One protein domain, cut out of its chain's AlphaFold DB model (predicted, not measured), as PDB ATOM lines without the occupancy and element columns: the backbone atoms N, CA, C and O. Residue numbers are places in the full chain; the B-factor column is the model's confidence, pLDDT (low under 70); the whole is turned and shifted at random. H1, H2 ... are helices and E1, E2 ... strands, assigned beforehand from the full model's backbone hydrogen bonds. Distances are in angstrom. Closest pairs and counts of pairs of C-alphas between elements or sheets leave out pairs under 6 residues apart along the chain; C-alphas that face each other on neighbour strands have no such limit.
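This is residues 2 to 72, 177 to 259 and 266 to 278 of the 495 residues of an uncharacterized protein of Perkinsus olseni (UniProt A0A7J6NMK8). One twisted sheet of six strands runs through the domain, with helices H4 and H5 side by side over one face and the long helix H2 over the other, where it covers the E2 and E1 end. H1 and H3 lie beyond opposite ends of E1, and the long E4 and E5 hairpin with short E6 makes the other side of the sheet. The 167 printed residues hold five named helices and six named strands, in the order H1 E1 H2 E2 H3 H4 E3 H5 E4 E5 E6, a mixed class. The sheet is mixed, ordered E2 E1 E3 E4 E5 E6. The whole is compact, with a radius of gyration of the C-alphas of 16.0 A and spans of 42 by 40 by 34 A.

H1, residues 2 to 8, begins at C-alpha 2 (7.948, -20.988, 5.579). E1 is 17 to 23, 19.8 A long; H2 is 28 to 48, 30.3 A, with a kink of 26 degrees near residue 35. E2 is 55 to 62, 20.5 A, and H3 63 to 72. After a cut come H4, 178 to 195, 25.3 A, E3, 200 to 204, and H5, 214 to 225, 16.6 A. E4 is 230 to 239, 28.5 A, E5 242 to 251, 28.7 A, and E6 274 to 276, ending at C-alpha 276 (5.710, -25.754, -4.136).

E2 and E1 are parallel at 17 degrees (N 21 and O 59, 2.9 A), as are E1 and E3 at 20 degrees (N 20 and O 202, 2.8 A) and E3 and E4 at 26 degrees (N 203 and O 232, 2.9 A). The hairpin E4 and E5 is antiparallel at 160 degrees (N 235 and O 246, 2.8 A), and so are E5 and E6 at 158 degrees (N 247 and O 274, 3.0 A). Helices on both faces make three layers. E1, H2, E2 and E3, H5, E4 are strand-helix-strand units, parallel neighbours with a helix between, both with right-handed crossovers. H2 has a height of 8.9 A over the sheet; C-alphas 35 and 60 are its closest to E2, 6.2 A. H4 and H5, on the opposite face, touch at a shallow tilt of 28 degrees, closest at C-alphas 188 and 224, 5.2 A. H4 touches H3, about perpendicular at 88 degrees, closest at C-alphas 63 and 187, 6.6 A. H1 is not on the sheet. Every O i to N i+4 pair is within hydrogen-bond range in H1, H3, H4 and H5, and 13 of 17 in H2.

The C-alphas farthest apart are those of Lys 8 and Asn 72, 45.5 A. Residues 73 to 176 and 260 to 265 are not printed; the C-alpha gaps are 22.7 A and 11.0 A. Of the links printed whole, none is long. The mean pLDDT of the printed part is 76.8, with residues 238 to 259 and 266 to 278 among those under 70.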
ATOM      1  N   LEU A   2       8.484 -21.665   4.371       75.69
ATOM      2  CA  LEU A   2       7.948 -20.988   5.579       75.69
ATOM      3  C   LEU A   2       9.033 -20.573   6.589       75.69
ATOM      4  O   LEU A   2       9.070 -19.433   7.044       75.69
ATOM      5  N   ALA A   3       9.993 -21.465   6.852       79.25
ATOM      6  CA  ALA A   3      11.128 -21.176   7.726       79.25
ATOM      7  C   ALA A   3      11.996 -19.995   7.257       79.25
ATOM      8  O   ALA A   3      12.540 -19.244   8.064       79.25
ATOM      9  N   TYR A   4      12.124 -19.827   5.941       79.94
ATOM     10  CA  TYR A   4      12.827 -18.703   5.337       79.94
ATOM     11  C   TYR A   4      12.007 -17.416   5.459       79.94
ATOM     12  O   TYR A   4      12.558 -16.401   5.890       79.94
ATOM     13  N   LEU A   5      10.701 -17.476   5.158       78.75
ATOM     14  CA  LEU A   5       9.787 -16.335   5.265       78.75
ATOM     15  C   LEU A   5       9.836 -15.728   6.671       78.75
ATOM     16  O   LEU A   5      10.154 -14.545   6.797       78.75
ATOM     17  N   PHE A   6       9.640 -16.537   7.719       82.50
ATOM     18  CA  PHE A   6       9.621 -16.046   9.105       82.50
ATOM     19  C   PHE A   6      10.960 -15.479   9.578       82.50
ATOM     20  O   PHE A   6      10.989 -14.508  10.327       82.50
ATOM     21  N   ARG A   7      12.085 -16.021   9.104       81.88
ATOM     22  CA  ARG A   7      13.412 -15.546   9.522       81.88
ATOM     23  C   ARG A   7      13.866 -14.279   8.817       81.88
ATOM     24  O   ARG A   7      14.617 -13.493   9.394       81.88
ATOM     25  N   LYS A   8      13.524 -14.128   7.540       81.44
ATOM     26  CA  LYS A   8      14.107 -13.081   6.691       81.44
ATOM     27  C   LYS A   8      13.258 -11.831   6.635       81.44
ATOM     28  O   LYS A   8      13.823 -10.741   6.573       81.44
ATOM     29  N   HIS A   9      11.937 -11.973   6.657       79.06
ATOM     30  CA  HIS A   9      11.069 -10.832   6.436       79.06
ATOM     31  C   HIS A   9      10.798 -10.075   7.754       79.06
ATOM     32  O   HIS A   9      10.302 -10.676   8.709       79.06
ATOM     33  N   PRO A  10      11.082  -8.757   7.832       79.94
ATOM     34  CA  PRO A  10      10.960  -7.979   9.070       79.94
ATOM     35  C   PRO A  10       9.563  -8.006   9.693       79.94
ATOM     36  O   PRO A  10       9.446  -7.971  10.912       79.94
ATOM     37  N   VAL A  11       8.515  -8.121   8.867       77.94
ATOM     38  CA  VAL A  11       7.109  -8.155   9.315       77.94
ATOM     39  C   VAL A  11       6.826  -9.278  10.314       77.94
ATOM     40  O   VAL A  11       5.918  -9.125  11.126       77.94
ATOM     41  N   TRP A  12       7.585 -10.377  10.285       82.06
ATOM     42  CA  TRP A  12       7.349 -11.538  11.149       82.06
ATOM     43  C   TRP A  12       8.242 -11.579  12.387       82.06
ATOM     44  O   TRP A  12       7.986 -12.385  13.276       82.06
ATOM     45  N   ARG A  13       9.269 -10.722  12.464       80.69
ATOM     46  CA  ARG A  13      10.299 -10.788  13.512       80.69
ATOM     47  C   ARG A  13       9.719 -10.665  14.923       80.69
ATOM     48  O   ARG A  13      10.170 -11.371  15.813       80.69
ATOM     49  N   ASP A  14       8.705  -9.819  15.080       84.75
ATOM     50  CA  ASP A  14       8.065  -9.530  16.367       84.75
ATOM     51  C   ASP A  14       6.662 -10.157  16.474       84.75
ATOM     52  O   ASP A  14       5.857  -9.792  17.331       84.75
ATOM     53  N   CYS A  15       6.325 -11.084  15.571       88.00
ATOM     54  CA  CYS A  15       5.015 -11.717  15.556       88.00
ATOM     55  C   CYS A  15       5.002 -12.976  16.413       88.00
ATOM     56  O   CYS A  15       5.720 -13.930  16.133       88.00
ATOM     57  N   ARG A  16       4.085 -13.026  17.383       91.06
ATOM     58  CA  ARG A  16       3.695 -14.283  18.021       91.06
ATOM     59  C   ARG A  16       2.900 -15.116  17.016       91.06
ATOM     60  O   ARG A  16       1.813 -14.698  16.612       91.06
ATOM     61  N   ILE A  17       3.441 -16.255  16.590       92.56
ATOM     62  CA  ILE A  17       2.775 -17.145  15.634       92.56
ATOM     63  C   ILE A  17       1.983 -18.210  16.404       92.56
ATOM     64  O   ILE A  17       2.479 -18.787  17.382       92.56
ATOM     65  N   ARG A  18       0.746 -18.461  15.963       95.12
ATOM     66  CA  ARG A  18      -0.084 -19.601  16.378       95.12
ATOM     67  C   ARG A  18      -0.319 -20.505  15.180       95.12
ATOM     68  O   ARG A  18      -0.604 -20.005  14.093       95.12
ATOM     69  N   VAL A  19      -0.198 -21.811  15.377       94.00
ATOM     70  CA  VAL A  19      -0.453 -22.803  14.328       94.00
ATOM     71  C   VAL A  19      -1.672 -23.625  14.716       94.00
ATOM     72  O   VAL A  19      -1.700 -24.196  15.802       94.00
ATOM     73  N   PHE A  20      -2.647 -23.696  13.818       94.56
ATOM     74  CA  PHE A  20      -3.828 -24.538  13.935       94.56
ATOM     75  C   PHE A  20      -3.812 -25.592  12.842       94.56
ATOM     76  O   PHE A  20      -3.570 -25.278  11.679       94.56
ATOM     77  N   HIS A  21      -4.121 -26.829  13.195       93.25
ATOM     78  CA  HIS A  21      -4.402 -27.871  12.221       93.25
ATOM     79  C   HIS A  21      -5.823 -28.382  12.428       93.25
ATOM     80  O   HIS A  21      -6.176 -28.820  13.518       93.25
ATOM     81  N   ILE A  22      -6.649 -28.269  11.400       91.31
ATOM     82  CA  ILE A  22      -8.069 -28.593  11.433       91.31
ATOM     83  C   ILE A  22      -8.263 -29.947  10.789       91.31
ATOM     84  O   ILE A  22      -7.873 -30.155   9.638       91.31
ATOM     85  N   VAL A  23      -8.898 -30.837  11.539       89.12
ATOM     86  CA  VAL A  23      -9.200 -32.195  11.114       89.12
ATOM     87  C   VAL A  23     -10.714 -32.364  11.058       89.12
ATOM     88  O   VAL A  23     -11.400 -32.184  12.067       89.12
ATOM     89  N   ASP A  24     -11.228 -32.690   9.872       81.12
ATOM     90  CA  ASP A  24     -12.671 -32.808   9.609       81.12
ATOM     91  C   ASP A  24     -13.167 -34.269   9.633       81.12
ATOM     92  O   ASP A  24     -14.343 -34.536   9.845       81.12
ATOM     93  N   SER A  25     -12.272 -35.250   9.468       66.25
ATOM     94  CA  SER A  25     -12.649 -36.611   9.053       66.25
ATOM     95  C   SER A  25     -12.527 -37.714  10.108       66.25
ATOM     96  O   SER A  25     -12.775 -38.876   9.789       66.25
ATOM     97  N   LEU A  26     -12.156 -37.407  11.352       65.50
ATOM     98  CA  LEU A  26     -11.883 -38.454  12.340       65.50
ATOM     99  C   LEU A  26     -13.103 -38.773  13.203       65.50
ATOM    100  O   LEU A  26     -13.705 -37.885  13.815       65.50
ATOM    101  N   THR A  27     -13.421 -40.066  13.324       73.25
ATOM    102  CA  THR A  27     -14.342 -40.532  14.367       73.25
ATOM    103  C   THR A  27     -13.781 -40.168  15.746       73.25
ATOM    104  O   THR A  27     -12.573 -40.011  15.917       73.25
ATOM    105  N   LYS A  28     -14.635 -40.048  16.773       69.50
ATOM    106  CA  LYS A  28     -14.209 -39.597  18.115       69.50
ATOM    107  C   LYS A  28     -13.024 -40.396  18.692       69.50
ATOM    108  O   LYS A  28     -12.212 -39.832  19.413       69.50
ATOM    109  N   GLN A  29     -12.918 -41.690  18.373       70.19
ATOM    110  CA  GLN A  29     -11.818 -42.548  18.836       70.19
ATOM    111  C   GLN A  29     -10.541 -42.411  17.996       70.19
ATOM    112  O   GLN A  29      -9.453 -42.427  18.562       70.19
ATOM    113  N   GLU A  30     -10.656 -42.256  16.676       71.88
ATOM    114  CA  GLU A  30      -9.499 -42.025  15.795       71.88
ATOM    115  C   GLU A  30      -8.909 -40.629  16.032       71.88
ATOM    116  O   GLU A  30      -7.696 -40.452  16.061       71.88
ATOM    117  N   ALA A  31      -9.774 -39.662  16.348       69.94
ATOM    118  CA  ALA A  31      -9.396 -38.305  16.696       69.94
ATOM    119  C   ALA A  31      -8.397 -38.245  17.852       69.94
ATOM    120  O   ALA A  31      -7.337 -37.655  17.708       69.94
ATOM    121  N   GLU A  32      -8.688 -38.847  19.003       73.31
ATOM    122  CA  GLU A  32      -7.833 -38.664  20.184       73.31
ATOM    123  C   GLU A  32      -6.409 -39.216  19.987       73.31
ATOM    124  O   GLU A  32      -5.443 -38.595  20.437       73.31
ATOM    125  N   ALA A  33      -6.262 -40.344  19.284       73.94
ATOM    126  CA  ALA A  33      -4.954 -40.923  18.985       73.94
ATOM    127  C   ALA A  33      -4.192 -40.115  17.917       73.94
ATOM    128  O   ALA A  33      -2.998 -39.841  18.085       73.94
ATOM    129  N   ASP A  34      -4.880 -39.678  16.861       79.00
ATOM    130  CA  ASP A  34      -4.252 -38.980  15.739       79.00
ATOM    131  C   ASP A  34      -3.958 -37.509  16.047       79.00
ATOM    132  O   ASP A  34      -2.923 -36.995  15.628       79.00
ATOM    133  N   LEU A  35      -4.790 -36.824  16.841       83.62
ATOM    134  CA  LEU A  35      -4.568 -35.420  17.217       83.62
ATOM    135  C   LEU A  35      -3.227 -35.248  17.948       83.62
ATOM    136  O   LEU A  35      -2.479 -34.306  17.672       83.62
ATOM    137  N   GLY A  36      -2.893 -36.181  18.848       85.50
ATOM    138  CA  GLY A  36      -1.607 -36.190  19.547       85.50
ATOM    139  C   GLY A  36      -0.426 -36.414  18.599       85.50
ATOM    140  O   GLY A  36       0.572 -35.693  18.675       85.50
ATOM    141  N   ALA A  37      -0.552 -37.369  17.674       87.25
ATOM    142  CA  ALA A  37       0.484 -37.689  16.692       87.25
ATOM    143  C   ALA A  37       0.714 -36.552  15.683       87.25
ATOM    144  O   ALA A  37       1.858 -36.212  15.375       87.25
ATOM    145  N   VAL A  38      -0.360 -35.918  15.206       85.69
ATOM    146  CA  VAL A  38      -0.308 -34.767  14.297       85.69
ATOM    147  C   VAL A  38       0.321 -33.565  14.993       85.69
ATOM    148  O   VAL A  38       1.236 -32.952  14.443       85.69
ATOM    149  N   SER A  39      -0.096 -33.264  16.228       89.25
ATOM    150  CA  SER A  39       0.496 -32.182  17.021       89.25
ATOM    151  C   SER A  39       1.999 -32.389  17.221       89.25
ATOM    152  O   SER A  39       2.791 -31.480  16.961       89.25
ATOM    153  N   LEU A  40       2.410 -33.608  17.596       90.19
ATOM    154  CA  LEU A  40       3.821 -33.953  17.767       90.19
ATOM    155  C   LEU A  40       4.602 -33.801  16.457       90.19
ATOM    156  O   LEU A  40       5.676 -33.205  16.450       90.19
ATOM    157  N   THR A  41       4.042 -34.266  15.340       89.81
ATOM    158  CA  THR A  41       4.673 -34.183  14.016       89.81
ATOM    159  C   THR A  41       4.878 -32.729  13.586       89.81
ATOM    160  O   THR A  41       5.955 -32.362  13.111       89.81
ATOM    161  N   ILE A  42       3.878 -31.865  13.801       88.38
ATOM    162  CA  ILE A  42       3.996 -30.426  13.539       88.38
ATOM    163  C   ILE A  42       5.092 -29.829  14.430       88.38
ATOM    164  O   ILE A  42       5.967 -29.125  13.929       88.38
ATOM    165  N   GLN A  43       5.107 -30.138  15.729       89.75
ATOM    166  CA  GLN A  43       6.135 -29.645  16.653       89.75
ATOM    167  C   GLN A  43       7.551 -30.090  16.256       89.75
ATOM    168  O   GLN A  43       8.485 -29.284  16.277       89.75
ATOM    169  N   GLU A  44       7.725 -31.348  15.854       90.44
ATOM    170  CA  GLU A  44       9.001 -31.875  15.370       90.44
ATOM    171  C   GLU A  44       9.450 -31.177  14.086       90.44
ATOM    172  O   GLU A  44      10.612 -30.770  13.981       90.44
ATOM    173  N   TRP A  45       8.532 -30.961  13.140       88.62
ATOM    174  CA  TRP A  45       8.817 -30.229  11.908       88.62
ATOM    175  C   TRP A  45       9.244 -28.783  12.195       88.62
ATOM    176  O   TRP A  45      10.236 -28.304  11.635       88.62
ATOM    177  N   LEU A  46       8.558 -28.100  13.117       87.94
ATOM    178  CA  LEU A  46       8.896 -26.742  13.546       87.94
ATOM    179  C   LEU A  46      10.276 -26.668  14.196       87.94
ATOM    180  O   LEU A  46      11.071 -25.782  13.866       87.94
ATOM    181  N   LYS A  47      10.595 -27.628  15.066       90.75
ATOM    182  CA  LYS A  47      11.906 -27.738  15.709       90.75
ATOM    183  C   LYS A  47      13.011 -28.021  14.695       90.75
ATOM    184  O   LYS A  47      14.057 -27.372  14.729       90.75
ATOM    185  N   HIS A  48      12.782 -28.940  13.755       90.25
ATOM    186  CA  HIS A  48      13.735 -29.250  12.686       90.25
ATOM    187  C   HIS A  48      14.087 -27.997  11.873       90.25
ATOM    188  O   HIS A  48      15.252 -27.736  11.564       90.25
ATOM    189  N   HIS A  49      13.086 -27.160  11.613       86.88
ATOM    190  CA  HIS A  49      13.244 -25.910  10.886       86.88
ATOM    191  C   HIS A  49      13.658 -24.721  11.761       86.88
ATOM    192  O   HIS A  49      13.838 -23.631  11.217       86.88
ATOM    193  N   ARG A  50      13.879 -24.920  13.073       90.00
ATOM    194  CA  ARG A  50      14.137 -23.905  14.119       90.00
ATOM    195  C   ARG A  50      13.201 -22.697  14.026       90.00
ATOM    196  O   ARG A  50      13.628 -21.563  13.771       90.00
ATOM    197  N   LEU A  51      11.911 -23.005  14.074       86.94
ATOM    198  CA  LEU A  51      10.791 -22.066  14.161       86.94
ATOM    199  C   LEU A  51      10.152 -22.039  15.557       86.94
ATOM    200  O   LEU A  51       9.195 -21.303  15.781       86.94
ATOM    201  N   ASP A  52      10.698 -22.819  16.483       85.94
ATOM    202  CA  ASP A  52      10.308 -22.923  17.887       85.94
ATOM    203  C   ASP A  52      10.380 -21.585  18.632       85.94
ATOM    204  O   ASP A  52       9.531 -21.315  19.473       85.94
ATOM    205  N   ASP A  53      11.302 -20.697  18.253       85.88
ATOM    206  CA  ASP A  53      11.392 -19.352  18.839       85.88
ATOM    207  C   ASP A  53      10.246 -18.410  18.407       85.88
ATOM    208  O   ASP A  53       9.971 -17.417  19.078       85.88
ATOM    209  N   PHE A  54       9.581 -18.692  17.278       83.38
ATOM    210  CA  PHE A  54       8.522 -17.837  16.714       83.38
ATOM    211  C   PHE A  54       7.116 -18.345  17.037       83.38
ATOM    212  O   PHE A  54       6.155 -17.568  17.081       83.38
ATOM    213  N   ILE A  55       6.976 -19.659  17.219       85.00
ATOM    214  CA  ILE A  55       5.683 -20.318  17.368       85.00
ATOM    215  C   ILE A  55       5.427 -20.592  18.831       85.00
ATOM    216  O   ILE A  55       6.083 -21.401  19.475       85.00
ATOM    217  N   SER A  56       4.422 -19.898  19.337       85.69
ATOM    218  CA  SER A  56       4.091 -19.940  20.753       85.69
ATOM    219  C   SER A  56       3.239 -21.137  21.146       85.69
ATOM    220  O   SER A  56       3.265 -21.538  22.305       85.69
ATOM    221  N   GLU A  57       2.454 -21.674  20.211       91.25
ATOM    222  CA  GLU A  57       1.562 -22.806  20.450       91.25
ATOM    223  C   GLU A  57       1.121 -23.437  19.129       91.25
ATOM    224  O   GLU A  57       0.936 -22.742  18.122       91.25
ATOM    225  N   VAL A  58       0.954 -24.757  19.172       91.94
ATOM    226  CA  VAL A  58       0.359 -25.575  18.117       91.94
ATOM    227  C   VAL A  58      -0.915 -26.174  18.691       91.94
ATOM    228  O   VAL A  58      -0.857 -26.865  19.708       91.94
ATOM    229  N   GLN A  59      -2.046 -25.914  18.047       92.06
ATOM    230  CA  GLN A  59      -3.335 -26.496  18.396       92.06
ATOM    231  C   GLN A  59      -3.858 -27.338  17.238       92.06
ATOM    232  O   GLN A  59      -3.683 -26.994  16.069       92.06
ATOM    233  N   VAL A  60      -4.513 -28.445  17.565       89.12
ATOM    234  CA  VAL A  60      -5.190 -29.280  16.576       89.12
ATOM    235  C   VAL A  60      -6.674 -29.264  16.919       89.12
ATOM    236  O   VAL A  60      -7.052 -29.651  18.021       89.12
ATOM    237  N   ILE A  61      -7.498 -28.751  16.006       88.19
ATOM    238  CA  ILE A  61      -8.941 -28.590  16.189       88.19
ATOM    239  C   ILE A  61      -9.647 -29.719  15.446       88.19
ATOM    240  O   ILE A  61      -9.495 -29.866  14.233       88.19
ATOM    241  N   ASN A  62     -10.462 -30.491  16.163       86.88
ATOM    242  CA  ASN A  62     -11.385 -31.441  15.552       86.88
ATOM    243  C   ASN A  62     -12.760 -30.784  15.378       86.88
ATOM    244  O   ASN A  62     -13.436 -30.477  16.365       86.88
ATOM    245  N   VAL A  63     -13.189 -30.610  14.126       84.62
ATOM    246  CA  VAL A  63     -14.461 -29.950  13.783       84.62
ATOM    247  C   VAL A  63     -15.663 -30.700  14.368       84.62
ATOM    248  O   VAL A  63     -16.571 -30.084  14.933       84.62
ATOM    249  N   CYS A  64     -15.651 -32.035  14.306       81.06
ATOM    250  CA  CYS A  64     -16.730 -32.882  14.814       81.06
ATOM    251  C   CYS A  64     -16.881 -32.776  16.338       81.06
ATOM    252  O   CYS A  64     -17.999 -32.757  16.853       81.06
ATOM    253  N   GLN A  65     -15.769 -32.682  17.072       79.19
ATOM    254  CA  GLN A  65     -15.802 -32.545  18.530       79.19
ATOM    255  C   GLN A  65     -16.349 -31.183  18.963       79.19
ATOM    256  O   GLN A  65     -17.192 -31.116  19.859       79.19
ATOM    257  N   CYS A  66     -15.935 -30.119  18.278       75.38
ATOM    258  CA  CYS A  66     -16.374 -28.762  18.581       75.38
ATOM    259  C   CYS A  66     -17.903 -28.604  18.471       75.38
ATOM    260  O   CYS A  66     -18.532 -27.921  19.278       75.38
ATOM    261  N   HIS A  67     -18.523 -29.292  17.507       71.19
ATOM    262  CA  HIS A  67     -19.977 -29.282  17.341       71.19
ATOM    263  C   HIS A  67     -20.716 -30.019  18.476       71.19
ATOM    264  O   HIS A  67     -21.840 -29.657  18.829       71.19
ATOM    265  N   ILE A  68     -20.102 -31.052  19.061       72.94
ATOM    266  CA  ILE A  68     -20.678 -31.812  20.181       72.94
ATOM    267  C   ILE A  68     -20.610 -30.997  21.476       72.94
ATOM    268  O   ILE A  68     -21.569 -30.989  22.245       72.94
ATOM    269  N   GLU A  69     -19.495 -30.312  21.725       72.69
ATOM    270  CA  GLU A  69     -19.294 -29.517  22.943       72.69
ATOM    271  C   GLU A  69     -20.278 -28.345  23.021       72.69
ATOM    272  O   GLU A  69     -20.966 -28.199  24.029       72.69
ATOM    273  N   LEU A  70     -20.477 -27.614  21.920       67.12
ATOM    274  CA  LEU A  70     -21.480 -26.546  21.867       67.12
ATOM    275  C   LEU A  70     -22.919 -27.047  22.023       67.12
ATOM    276  O   LEU A  70     -23.734 -26.387  22.668       67.12
ATOM    277  N   ALA A  71     -23.244 -28.213  21.457       69.00
ATOM    278  CA  ALA A  71     -24.565 -28.812  21.634       69.00
ATOM    279  C   ALA A  71     -24.826 -29.194  23.103       69.00
ATOM    280  O   ALA A  71     -25.954 -29.074  23.582       69.00
ATOM    281  N   ASN A  72     -23.786 -29.614  23.831       74.88
ATOM    282  CA  ASN A  72     -23.886 -29.936  25.253       74.88
ATOM    283  C   ASN A  72     -23.997 -28.675  26.126       74.88
ATOM    284  O   ASN A  72     -24.820 -28.650  27.043       74.88
ATOM    285  N   CYS A 177     -24.349 -23.504   2.597       90.88
ATOM    286  CA  CYS A 177     -25.382 -24.141   3.396       90.88
ATOM    287  C   CYS A 177     -25.209 -23.801   4.889       90.88
ATOM    288  O   CYS A 177     -24.099 -23.602   5.396       90.88
ATOM    289  N   SER A 178     -26.328 -23.714   5.612       91.44
ATOM    290  CA  SER A 178     -26.349 -23.303   7.024       91.44
ATOM    291  C   SER A 178     -25.525 -24.224   7.928       91.44
ATOM    292  O   SER A 178     -24.969 -23.765   8.928       91.44
ATOM    293  N   GLU A 179     -25.415 -25.502   7.568       91.12
ATOM    294  CA  GLU A 179     -24.603 -26.486   8.279       91.12
ATOM    295  C   GLU A 179     -23.106 -26.158   8.181       91.12
ATOM    296  O   GLU A 179     -22.441 -26.025   9.210       91.12
ATOM    297  N   ASN A 180     -22.591 -25.929   6.967       90.81
ATOM    298  CA  ASN A 180     -21.193 -25.554   6.740       90.81
ATOM    299  C   ASN A 180     -20.849 -24.221   7.416       90.81
ATOM    300  O   ASN A 180     -19.815 -24.105   8.076       90.81
ATOM    301  N   ILE A 181     -21.749 -23.235   7.330       92.12
ATOM    302  CA  ILE A 181     -21.602 -21.949   8.030       92.12
ATOM    303  C   ILE A 181     -21.475 -22.163   9.540       92.12
ATOM    304  O   ILE A 181     -20.621 -21.547  10.177       92.12
ATOM    305  N   SER A 182     -22.320 -23.020  10.119       90.75
ATOM    306  CA  SER A 182     -22.305 -23.289  11.557       90.75
ATOM    307  C   SER A 182     -20.988 -23.939  11.966       90.75
ATOM    308  O   SER A 182     -20.323 -23.420  12.854       90.75
ATOM    309  N   ARG A 183     -20.547 -24.991  11.264       90.81
ATOM    310  CA  ARG A 183     -19.269 -25.677  11.537       90.81
ATOM    311  C   ARG A 183     -18.077 -24.721  11.489       90.81
ATOM    312  O   ARG A 183     -17.286 -24.681  12.429       90.81
ATOM    313  N   ILE A 184     -17.977 -23.913  10.433       94.19
ATOM    314  CA  ILE A 184     -16.876 -22.959  10.257       94.19
ATOM    315  C   ILE A 184     -16.865 -21.884  11.347       94.19
ATOM    316  O   ILE A 184     -15.790 -21.529  11.832       94.19
ATOM    317  N   ARG A 185     -18.034 -21.397  11.784       93.88
ATOM    318  CA  ARG A 185     -18.120 -20.431  12.892       93.88
ATOM    319  C   ARG A 185     -17.521 -20.984  14.175       93.88
ATOM    320  O   ARG A 185     -16.758 -20.278  14.820       93.88
ATOM    321  N   VAL A 186     -17.814 -22.239  14.510       92.94
ATOM    322  CA  VAL A 186     -17.263 -22.854  15.722       92.94
ATOM    323  C   VAL A 186     -15.740 -22.927  15.662       92.94
ATOM    324  O   VAL A 186     -15.059 -22.587  16.629       92.94
ATOM    325  N   VAL A 187     -15.191 -23.345  14.520       94.38
ATOM    326  CA  VAL A 187     -13.737 -23.427  14.338       94.38
ATOM    327  C   VAL A 187     -13.101 -22.041  14.450       94.38
ATOM    328  O   VAL A 187     -12.107 -21.879  15.159       94.38
ATOM    329  N   ASN A 188     -13.695 -21.030  13.810       95.44
ATOM    330  CA  ASN A 188     -13.229 -19.650  13.907       95.44
ATOM    331  C   ASN A 188     -13.268 -19.130  15.355       95.44
ATOM    332  O   ASN A 188     -12.285 -18.553  15.812       95.44
ATOM    333  N   GLU A 189     -14.338 -19.389  16.110       94.81
ATOM    334  CA  GLU A 189     -14.452 -18.976  17.515       94.81
ATOM    335  C   GLU A 189     -13.328 -19.560  18.382       94.81
ATOM    336  O   GLU A 189     -12.725 -18.832  19.174       94.81
ATOM    337  N   GLN A 190     -12.980 -20.836  18.184       94.75
ATOM    338  CA  GLN A 190     -11.841 -21.465  18.863       94.75
ATOM    339  C   GLN A 190     -10.511 -20.821  18.456       94.75
ATOM    340  O   GLN A 190      -9.682 -20.492  19.309       94.75
ATOM    341  N   MET A 191     -10.313 -20.569  17.161       95.88
ATOM    342  CA  MET A 191      -9.108 -19.895  16.676       95.88
ATOM    343  C   MET A 191      -8.967 -18.492  17.270       95.88
ATOM    344  O   MET A 191      -7.881 -18.136  17.727       95.88
ATOM    345  N   VAL A 192     -10.047 -17.708  17.312       95.44
ATOM    346  CA  VAL A 192     -10.075 -16.357  17.890       95.44
ATOM    347  C   VAL A 192      -9.788 -16.403  19.391       95.44
ATOM    348  O   VAL A 192      -8.936 -15.649  19.872       95.44
ATOM    349  N   LEU A 193     -10.429 -17.323  20.123       94.94
ATOM    350  CA  LEU A 193     -10.238 -17.509  21.564       94.94
ATOM    351  C   LEU A 193      -8.760 -17.737  21.914       94.94
ATOM    352  O   LEU A 193      -8.235 -17.116  22.842       94.94
ATOM    353  N   HIS A 194      -8.071 -18.567  21.131       95.38
ATOM    354  CA  HIS A 194      -6.672 -18.934  21.358       95.38
ATOM    355  C   HIS A 194      -5.642 -18.033  20.648       95.38
ATOM    356  O   HIS A 194      -4.436 -18.194  20.855       95.38
ATOM    357  N   SER A 195      -6.090 -17.056  19.850       96.12
ATOM    358  CA  SER A 195      -5.213 -16.199  19.029       96.12
ATOM    359  C   SER A 195      -5.343 -14.703  19.289       96.12
ATOM    360  O   SER A 195      -4.790 -13.908  18.528       96.12
ATOM    361  N   SER A 196      -6.023 -14.286  20.359       92.38
ATOM    362  CA  SER A 196      -6.183 -12.860  20.700       92.38
ATOM    363  C   SER A 196      -4.849 -12.090  20.773       92.38
ATOM    364  O   SER A 196      -4.752 -10.919  20.385       92.38
ATOM    365  N   ASP A 197      -3.785 -12.771  21.197       93.69
ATOM    366  CA  ASP A 197      -2.428 -12.245  21.319       93.69
ATOM    367  C   ASP A 197      -1.501 -12.609  20.147       93.69
ATOM    368  O   ASP A 197      -0.351 -12.163  20.100       93.69
ATOM    369  N   ALA A 198      -1.986 -13.393  19.184       94.25
ATOM    370  CA  ALA A 198      -1.219 -13.780  18.014       94.25
ATOM    371  C   ALA A 198      -1.032 -12.584  17.073       94.25
ATOM    372  O   ALA A 198      -1.961 -11.829  16.779       94.25
ATOM    373  N   GLY A 199       0.186 -12.423  16.560       90.69
ATOM    374  CA  GLY A 199       0.457 -11.524  15.444       90.69
ATOM    375  C   GLY A 199       0.037 -12.135  14.109       90.69
ATOM    376  O   GLY A 199      -0.313 -11.382  13.198       90.69
ATOM    377  N   VAL A 200       0.095 -13.469  14.004       92.81
ATOM    378  CA  VAL A 200      -0.218 -14.268  12.811       92.81
ATOM    379  C   VAL A 200      -0.784 -15.616  13.230       92.81
ATOM    380  O   VAL A 200      -0.239 -16.269  14.123       92.81
ATOM    381  N   VAL A 201      -1.831 -16.046  12.537       94.50
ATOM    382  CA  VAL A 201      -2.415 -17.380  12.646       94.50
ATOM    383  C   VAL A 201      -2.101 -18.160  11.379       94.50
ATOM    384  O   VAL A 201      -2.325 -17.666  10.281       94.50
ATOM    385  N   ILE A 202      -1.563 -19.366  11.516       94.06
ATOM    386  CA  ILE A 202      -1.316 -20.283  10.403       94.06
ATOM    387  C   ILE A 202      -2.297 -21.432  10.533       94.06
ATOM    388  O   ILE A 202      -2.386 -22.025  11.605       94.06
ATOM    389  N   THR A 203      -3.006 -21.770   9.464       95.44
ATOM    390  CA  THR A 203      -3.927 -22.904   9.478       95.44
ATOM    391  C   THR A 203      -4.052 -23.555   8.111       95.44
ATOM    392  O   THR A 203      -3.693 -22.949   7.101       95.44
ATOM    393  N   ASN A 204      -4.512 -24.804   8.066       93.94
ATOM    394  CA  ASN A 204      -4.800 -25.452   6.798       93.94
ATOM    395  C   ASN A 204      -6.072 -24.885   6.159       93.94
ATOM    396  O   ASN A 204      -7.053 -24.595   6.840       93.94
ATOM    397  N   LEU A 205      -6.049 -24.746   4.837       93.75
ATOM    398  CA  LEU A 205      -7.227 -24.429   4.047       93.75
ATOM    399  C   LEU A 205      -8.053 -25.705   3.865       93.75
ATOM    400  O   LEU A 205      -7.526 -26.715   3.398       93.75
ATOM    401  N   PHE A 206      -9.328 -25.657   4.245       91.38
ATOM    402  CA  PHE A 206     -10.258 -26.767   4.049       91.38
ATOM    403  C   PHE A 206     -10.660 -26.896   2.571       91.38
ATOM    404  O   PHE A 206     -10.650 -25.915   1.820       91.38
ATOM    405  N   ASP A 207     -11.006 -28.113   2.153       90.19
ATOM    406  CA  ASP A 207     -11.471 -28.384   0.793       90.19
ATOM    407  C   ASP A 207     -12.850 -27.770   0.531       90.19
ATOM    408  O   ASP A 207     -13.621 -27.504   1.453       90.19
ATOM    409  N   VAL A 208     -13.172 -27.537  -0.744       89.00
ATOM    410  CA  VAL A 208     -14.508 -27.071  -1.137       89.00
ATOM    411  C   VAL A 208     -15.525 -28.154  -0.755       89.00
ATOM    412  O   VAL A 208     -15.407 -29.266  -1.278       89.00
ATOM    413  N   PRO A 209     -16.512 -27.873   0.121       88.50
ATOM    414  CA  PRO A 209     -17.492 -28.883   0.500       88.50
ATOM    415  C   PRO A 209     -18.285 -29.370  -0.717       88.50
ATOM    416  O   PRO A 209     -18.595 -28.595  -1.627       88.50
ATOM    417  N   GLU A 210     -18.629 -30.658  -0.739       86.56
ATOM    418  CA  GLU A 210     -19.371 -31.245  -1.855       86.56
ATOM    419  C   GLU A 210     -20.707 -30.520  -2.079       86.56
ATOM    420  O   GLU A 210     -21.500 -30.325  -1.158       86.56
ATOM    421  N   GLY A 211     -20.966 -30.123  -3.325       88.44
ATOM    422  CA  GLY A 211     -22.196 -29.426  -3.711       88.44
ATOM    423  C   GLY A 211     -22.187 -27.910  -3.493       88.44
ATOM    424  O   GLY A 211     -23.111 -27.242  -3.960       88.44
ATOM    425  N   GLU A 212     -21.152 -27.349  -2.864       88.00
ATOM    426  CA  GLU A 212     -21.008 -25.899  -2.722       88.00
ATOM    427  C   GLU A 212     -20.377 -25.267  -3.972       88.00
ATOM    428  O   GLU A 212     -19.469 -25.811  -4.602       88.00
ATOM    429  N   GLY A 213     -20.867 -24.084  -4.346       86.00
ATOM    430  CA  GLY A 213     -20.260 -23.276  -5.407       86.00
ATOM    431  C   GLY A 213     -19.023 -22.511  -4.930       86.00
ATOM    432  O   GLY A 213     -18.796 -22.343  -3.734       86.00
ATOM    433  N   SER A 214     -18.263 -21.944  -5.869       83.00
ATOM    434  CA  SER A 214     -17.109 -21.085  -5.553       83.00
ATOM    435  C   SER A 214     -17.478 -19.886  -4.671       83.00
ATOM    436  O   SER A 214     -16.727 -19.543  -3.764       83.00
ATOM    437  N   LEU A 215     -18.651 -19.280  -4.888       82.81
ATOM    438  CA  LEU A 215     -19.146 -18.175  -4.061       82.81
ATOM    439  C   LEU A 215     -19.389 -18.609  -2.609       82.81
ATOM    440  O   LEU A 215     -18.938 -17.939  -1.684       82.81
ATOM    441  N   ALA A 216     -20.073 -19.739  -2.412       87.00
ATOM    442  CA  ALA A 216     -20.304 -20.321  -1.095       87.00
ATOM    443  C   ALA A 216     -18.979 -20.641  -0.389       87.00
ATOM    444  O   ALA A 216     -18.797 -20.302   0.777       87.00
ATOM    445  N   TYR A 217     -18.014 -21.213  -1.111       91.50
ATOM    446  CA  TYR A 217     -16.686 -21.483  -0.569       91.50
ATOM    447  C   TYR A 217     -15.971 -20.213  -0.089       91.50
ATOM    448  O   TYR A 217     -15.445 -20.194   1.021       91.50
ATOM    449  N   MET A 218     -16.017 -19.124  -0.864       86.75
ATOM    450  CA  MET A 218     -15.423 -17.847  -0.449       86.75
ATOM    451  C   MET A 218     -16.091 -17.278   0.810       86.75
ATOM    452  O   MET A 218     -15.390 -16.803   1.699       86.75
ATOM    453  N   GLN A 219     -17.418 -17.401   0.942       89.31
ATOM    454  CA  GLN A 219     -18.131 -17.017   2.171       89.31
ATOM    455  C   GLN A 219     -17.672 -17.835   3.383       89.31
ATOM    456  O   GLN A 219     -17.538 -17.297   4.483       89.31
ATOM    457  N   LEU A 220     -17.417 -19.133   3.199       91.56
ATOM    458  CA  LEU A 220     -16.880 -19.981   4.259       91.56
ATOM    459  C   LEU A 220     -15.455 -19.555   4.632       91.56
ATOM    460  O   LEU A 220     -15.166 -19.442   5.816       91.56
ATOM    461  N   VAL A 221     -14.583 -19.262   3.663       92.69
ATOM    462  CA  VAL A 221     -13.209 -18.793   3.935       92.69
ATOM    463  C   VAL A 221     -13.205 -17.439   4.657       92.69
ATOM    464  O   VAL A 221     -12.423 -17.243   5.588       92.69
ATOM    465  N   GLU A 222     -14.104 -16.527   4.282       91.00
ATOM    466  CA  GLU A 222     -14.280 -15.242   4.963       91.00
ATOM    467  C   GLU A 222     -14.703 -15.435   6.425       91.00
ATOM    468  O   GLU A 222     -14.062 -14.899   7.330       91.00
ATOM    469  N   LEU A 223     -15.734 -16.251   6.674       93.56
ATOM    470  CA  LEU A 223     -16.185 -16.582   8.032       93.56
ATOM    471  C   LEU A 223     -15.096 -17.283   8.846       93.56
ATOM    472  O   LEU A 223     -14.944 -17.024  10.035       93.56
ATOM    473  N   PHE A 224     -14.335 -18.158   8.198       95.19
ATOM    474  CA  PHE A 224     -13.247 -18.908   8.801       95.19
ATOM    475  C   PHE A 224     -12.106 -18.001   9.287       95.19
ATOM    476  O   PHE A 224     -11.499 -18.266  10.324       95.19
ATOM    477  N   CYS A 225     -11.850 -16.896   8.581       95.12
ATOM    478  CA  CYS A 225     -10.790 -15.939   8.904       95.12
ATOM    479  C   CYS A 225     -11.267 -14.718   9.708       95.12
ATOM    480  O   CYS A 225     -10.450 -13.851  10.031       95.12
ATOM    481  N   ALA A 226     -12.563 -14.621  10.011       92.44
ATOM    482  CA  ALA A 226     -13.148 -13.464  10.679       92.44
ATOM    483  C   ALA A 226     -12.476 -13.179  12.035       92.44
ATOM    484  O   ALA A 226     -12.080 -14.093  12.753       92.44
ATOM    485  N   ASP A 227     -12.336 -11.894  12.373       93.69
ATOM    486  CA  ASP A 227     -11.781 -11.402  13.645       93.69
ATOM    487  C   ASP A 227     -10.321 -11.820  13.960       93.69
ATOM    488  O   ASP A 227      -9.804 -11.542  15.047       93.69
ATOM    489  N   LEU A 228      -9.599 -12.415  13.001       92.00
ATOM    490  CA  LEU A 228      -8.171 -12.725  13.108       92.00
ATOM    491  C   LEU A 228      -7.322 -11.632  12.444       92.00
ATOM    492  O   LEU A 228      -7.599 -11.191  11.332       92.00
ATOM    493  N   LYS A 229      -6.234 -11.205  13.103       89.88
ATOM    494  CA  LYS A 229      -5.392 -10.088  12.616       89.88
ATOM    495  C   LYS A 229      -4.752 -10.372  11.253       89.88
ATOM    496  O   LYS A 229      -4.783  -9.530  10.363       89.88
ATOM    497  N   ARG A 230      -4.101 -11.530  11.117       90.50
ATOM    498  CA  ARG A 230      -3.416 -11.993   9.897       90.50
ATOM    499  C   ARG A 230      -3.497 -13.511   9.846       90.50
ATOM    500  O   ARG A 230      -3.122 -14.148  10.831       90.50
ATOM    501  N   VAL A 231      -3.935 -14.067   8.718       91.88
ATOM    502  CA  VAL A 231      -4.119 -15.512   8.549       91.88
ATOM    503  C   VAL A 231      -3.291 -16.013   7.366       91.88
ATOM    504  O   VAL A 231      -3.302 -15.443   6.280       91.88
ATOM    505  N   LEU A 232      -2.541 -17.085   7.576       90.06
ATOM    506  CA  LEU A 232      -1.814 -17.793   6.534       90.06
ATOM    507  C   LEU A 232      -2.480 -19.149   6.320       90.06
ATOM    508  O   LEU A 232      -2.414 -20.011   7.196       90.06
ATOM    509  N   LEU A 233      -3.125 -19.310   5.170       91.94
ATOM    510  CA  LEU A 233      -3.863 -20.504   4.783       91.94
ATOM    511  C   LEU A 233      -2.932 -21.432   3.991       91.94
ATOM    512  O   LEU A 233      -2.309 -21.026   3.013       91.94
ATOM    513  N   ILE A 234      -2.797 -22.680   4.428       88.31
ATOM    514  CA  ILE A 234      -1.908 -23.667   3.805       88.31
ATOM    515  C   ILE A 234      -2.745 -24.818   3.269       88.31
ATOM    516  O   ILE A 234      -3.447 -25.476   4.026       88.31
ATOM    517  N   ARG A 235      -2.634 -25.131   1.986       87.69
ATOM    518  CA  ARG A 235      -3.233 -26.334   1.419       87.69
ATOM    519  C   ARG A 235      -2.136 -27.311   1.026       87.69
ATOM    520  O   ARG A 235      -1.235 -26.978   0.268       87.69
ATOM    521  N   GLY A 236      -2.188 -28.524   1.560       80.69
ATOM    522  CA  GLY A 236      -1.392 -29.622   1.023       80.69
ATOM    523  C   GLY A 236      -2.085 -30.167  -0.221       80.69
ATOM    524  O   GLY A 236      -3.270 -30.473  -0.175       80.69
ATOM    525  N   ASN A 237      -1.360 -30.286  -1.318       72.25
ATOM    526  CA  ASN A 237      -1.759 -31.030  -2.495       72.25
ATOM    527  C   ASN A 237      -0.957 -32.337  -2.525       72.25
ATOM    528  O   ASN A 237       0.271 -32.332  -2.465       72.25
ATOM    529  N   VAL A 238      -1.642 -33.473  -2.575       61.00
ATOM    530  CA  VAL A 238      -0.984 -34.774  -2.716       61.00
ATOM    531  C   VAL A 238      -1.006 -35.110  -4.199       61.00
ATOM    532  O   VAL A 238      -2.004 -35.618  -4.705       61.00
ATOM    533  N   VAL A 239       0.078 -34.789  -4.906       49.25
ATOM    534  CA  VAL A 239       0.245 -35.150  -6.319       49.25
ATOM    535  C   VAL A 239       1.280 -36.266  -6.385       49.25
ATOM    536  O   VAL A 239       2.426 -36.067  -5.992       49.25
ATOM    537  N   ASP A 240       0.872 -37.451  -6.841       40.72
ATOM    538  CA  ASP A 240       1.765 -38.590  -7.106       40.72
ATOM    539  C   ASP A 240       2.694 -38.954  -5.929       40.72
ATOM    540  O   ASP A 240       3.917 -38.981  -6.064       40.72
ATOM    541  N   GLU A 241       2.113 -39.177  -4.740       48.84
ATOM    542  CA  GLU A 241       2.825 -39.505  -3.483       48.84
ATOM    543  C   GLU A 241       3.841 -38.443  -3.013       48.84
ATOM    544  O   GLU A 241       4.489 -38.610  -1.979       48.84
ATOM    545  N   THR A 242       3.942 -37.317  -3.723       37.19
ATOM    546  CA  THR A 242       4.849 -36.221  -3.405       37.19
ATOM    547  C   THR A 242       4.021 -35.062  -2.850       37.19
ATOM    548  O   THR A 242       3.165 -34.518  -3.552       37.19
ATOM    549  N   PRO A 243       4.208 -34.672  -1.577       44.75
ATOM    550  CA  PRO A 243       3.455 -33.569  -1.003       44.75
ATOM    551  C   PRO A 243       3.889 -32.253  -1.661       44.75
ATOM    552  O   PRO A 243       5.008 -31.779  -1.476       44.75
ATOM    553  N   VAL A 244       2.986 -31.656  -2.433       41.28
ATOM    554  CA  VAL A 244       3.094 -30.300  -2.977       41.28
ATOM    555  C   VAL A 244       2.358 -29.375  -2.017       41.28
ATOM    556  O   VAL A 244       1.248 -29.680  -1.606       41.28
ATOM    557  N   VAL A 245       2.936 -28.249  -1.614       43.84
ATOM    558  CA  VAL A 245       2.250 -27.311  -0.704       43.84
ATOM    559  C   VAL A 245       1.808 -26.089  -1.492       43.84
ATOM    560  O   VAL A 245       2.637 -25.404  -2.081       43.84
ATOM    561  N   GLU A 246       0.510 -25.816  -1.493       44.12
ATOM    562  CA  GLU A 246      -0.081 -24.577  -1.977       44.12
ATOM    563  C   GLU A 246      -0.231 -23.601  -0.799       44.12
ATOM    564  O   GLU A 246      -0.889 -23.889   0.203       44.12
ATOM    565  N   LEU A 247       0.426 -22.445  -0.876       41.66
ATOM    566  CA  LEU A 247       0.315 -21.395   0.141       41.66
ATOM    567  C   LEU A 247      -0.666 -20.328  -0.343       41.66
ATOM    568  O   LEU A 247      -0.517 -19.842  -1.455       41.66
ATOM    569  N   SER A 248      -1.619 -19.939   0.502       46.50
ATOM    570  CA  SER A 248      -2.528 -18.810   0.291       46.50
ATOM    571  C   SER A 248      -2.422 -17.843   1.471       46.50
ATOM    572  O   SER A 248      -2.561 -18.226   2.630       46.50
ATOM    573  N   ILE A 249      -2.149 -16.564   1.215       47.31
ATOM    574  CA  ILE A 249      -2.006 -15.560   2.283       47.31
ATOM    575  C   ILE A 249      -3.301 -14.758   2.395       47.31
ATOM    576  O   ILE A 249      -3.719 -14.143   1.428       47.31
ATOM    577  N   ALA A 250      -3.919 -14.706   3.572       51.97
ATOM    578  CA  ALA A 250      -5.061 -13.841   3.844       51.97
ATOM    579  C   ALA A 250      -4.631 -12.701   4.785       51.97
ATOM    580  O   ALA A 250      -4.431 -12.875   5.990       51.97
ATOM    581  N   LEU A 251      -4.444 -11.504   4.226       44.66
ATOM    582  CA  LEU A 251      -4.085 -10.322   5.008       44.66
ATOM    583  C   LEU A 251      -5.354  -9.600   5.474       44.66
ATOM    584  O   LEU A 251      -6.073  -9.028   4.661       44.66
ATOM    585  N   GLY A 252      -5.605  -9.621   6.784       45.12
ATOM    586  CA  GLY A 252      -6.589  -8.746   7.420       45.12
ATOM    587  C   GLY A 252      -6.125  -7.285   7.418       45.12
ATOM    588  O   GLY A 252      -4.936  -6.995   7.255       45.12
ATOM    589  N   ASP A 253      -7.070  -6.358   7.586       43.75
ATOM    590  CA  ASP A 253      -6.807  -4.916   7.576       43.75
ATOM    591  C   ASP A 253      -5.722  -4.529   8.606       43.75
ATOM    592  O   ASP A 253      -5.772  -4.891   9.784       43.75
ATOM    593  N   VAL A 254      -4.715  -3.778   8.153       41.44
ATOM    594  CA  VAL A 254      -3.447  -3.512   8.867       41.44
ATOM    595  C   VAL A 254      -3.630  -2.534  10.042       41.44
ATOM    596  O   VAL A 254      -2.711  -2.315  10.830       41.44
ATOM    597  N   ASN A 255      -4.826  -1.969  10.207       43.22
ATOM    598  CA  ASN A 255      -5.089  -0.893  11.162       43.22
ATOM    599  C   ASN A 255      -5.306  -1.337  12.620       43.22
ATOM    600  O   ASN A 255      -5.516  -0.488  13.478       43.22
ATOM    601  N   GLY A 256      -5.206  -2.630  12.943       42.84
ATOM    602  CA  GLY A 256      -5.100  -3.104  14.331       42.84
ATOM    603  C   GLY A 256      -6.345  -2.932  15.215       42.84
ATOM    604  O   GLY A 256      -6.313  -3.357  16.370       42.84
ATOM    605  N   GLU A 257      -7.436  -2.369  14.699       45.03
ATOM    606  CA  GLU A 257      -8.721  -2.276  15.390       45.03
ATOM    607  C   GLU A 257      -9.650  -3.409  14.938       45.03
ATOM    608  O   GLU A 257      -9.956  -3.548  13.753       45.03
ATOM    609  N   ALA A 258     -10.104  -4.231  15.890       44.97
ATOM    610  CA  ALA A 258     -11.160  -5.207  15.648       44.97
ATOM    611  C   ALA A 258     -12.441  -4.456  15.244       44.97
ATOM    612  O   ALA A 258     -12.983  -3.676  16.032       44.97
ATOM    613  N   ARG A 259     -12.902  -4.640  14.003       46.56
ATOM    614  CA  ARG A 259     -14.100  -3.961  13.497       46.56
ATOM    615  C   ARG A 259     -15.376  -4.620  14.043       46.56
ATOM    616  O   ARG A 259     -15.411  -5.830  14.242       46.56
ATOM    617  N   ASP A 266     -16.119  -4.557   2.839       32.16
ATOM    618  CA  ASP A 266     -14.977  -3.668   2.503       32.16
ATOM    619  C   ASP A 266     -13.581  -4.309   2.694       32.16
ATOM    620  O   ASP A 266     -12.558  -3.614   2.694       32.16
ATOM    621  N   SER A 267     -13.504  -5.627   2.880       36.22
ATOM    622  CA  SER A 267     -12.237  -6.333   3.121       36.22
ATOM    623  C   SER A 267     -11.460  -6.550   1.814       36.22
ATOM    624  O   SER A 267     -11.944  -7.202   0.894       36.22
ATOM    625  N   LYS A 268     -10.228  -6.029   1.724       34.47
ATOM    626  CA  LYS A 268      -9.322  -6.300   0.594       34.47
ATOM    627  C   LYS A 268      -8.555  -7.595   0.836       34.47
ATOM    628  O   LYS A 268      -7.606  -7.609   1.614       34.47
ATOM    629  N   TRP A 269      -8.936  -8.654   0.134       36.88
ATOM    630  CA  TRP A 269      -8.221  -9.927   0.143       36.88
ATOM    631  C   TRP A 269      -7.155  -9.950  -0.953       36.88
ATOM    632  O   TRP A 269      -7.356  -9.423  -2.046       36.88
ATOM    633  N   VAL A 270      -6.016 -10.580  -0.672       31.47
ATOM    634  CA  VAL A 270      -4.982 -10.860  -1.674       31.47
ATOM    635  C   VAL A 270      -4.724 -12.360  -1.654       31.47
ATOM    636  O   VAL A 270      -3.832 -12.811  -0.951       31.47
ATOM    637  N   LEU A 271      -5.504 -13.143  -2.404       30.98
ATOM    638  CA  LEU A 271      -5.146 -14.542  -2.644       30.98
ATOM    639  C   LEU A 271      -3.931 -14.585  -3.578       30.98
ATOM    640  O   LEU A 271      -4.039 -14.278  -4.762       30.98
ATOM    641  N   MET A 272      -2.775 -14.966  -3.041       25.22
ATOM    642  CA  MET A 272      -1.630 -15.397  -3.842       25.22
ATOM    643  C   MET A 272      -1.575 -16.923  -3.810       25.22
ATOM    644  O   MET A 272      -1.311 -17.449  -2.732       25.22
ATOM    645  N   PRO A 273      -1.807 -17.629  -4.929       25.61
ATOM    646  CA  PRO A 273      -1.448 -19.035  -5.027       25.61
ATOM    647  C   PRO A 273       0.080 -19.143  -5.116       25.61
ATOM    648  O   PRO A 273       0.696 -18.493  -5.954       25.61
ATOM    649  N   VAL A 274       0.701 -19.940  -4.246       29.06
ATOM    650  CA  VAL A 274       2.124 -20.301  -4.362       29.06
ATOM    651  C   VAL A 274       2.214 -21.816  -4.445       29.06
ATOM    652  O   VAL A 274       1.933 -22.490  -3.458       29.06
ATOM    653  N   TYR A 275       2.599 -22.353  -5.601       25.64
ATOM    654  CA  TYR A 275       2.813 -23.790  -5.798       25.64
ATOM    655  C   TYR A 275       4.227 -24.187  -5.346       25.64
ATOM    656  O   TYR A 275       5.191 -23.495  -5.659       25.64
ATOM    657  N   ILE A 276       4.388 -25.297  -4.611       32.41
ATOM    658  CA  ILE A 276       5.710 -25.754  -4.136       32.41
ATOM    659  C   ILE A 276       5.924 -27.238  -4.442       32.41
ATOM    660  O   ILE A 276       5.265 -28.086  -3.852       32.41
ATOM    661  N   LEU A 277       6.914 -27.545  -5.286       26.36
ATOM    662  CA  LEU A 277       7.469 -28.891  -5.502       26.36
ATOM    663  C   LEU A 277       8.741 -29.089  -4.656       26.36
ATOM    664  O   LEU A 277       9.682 -28.300  -4.763       26.36
ATOM    665  N   GLU A 278       8.806 -30.151  -3.846       27.94
ATOM    666  CA  GLU A 278      10.052 -30.607  -3.210       27.94
ATOM    667  C   GLU A 278      10.772 -31.649  -4.086       27.94
ATOM    668  O   GLU A 278      10.329 -32.786  -4.197       27.94
TER     669      GLU A 278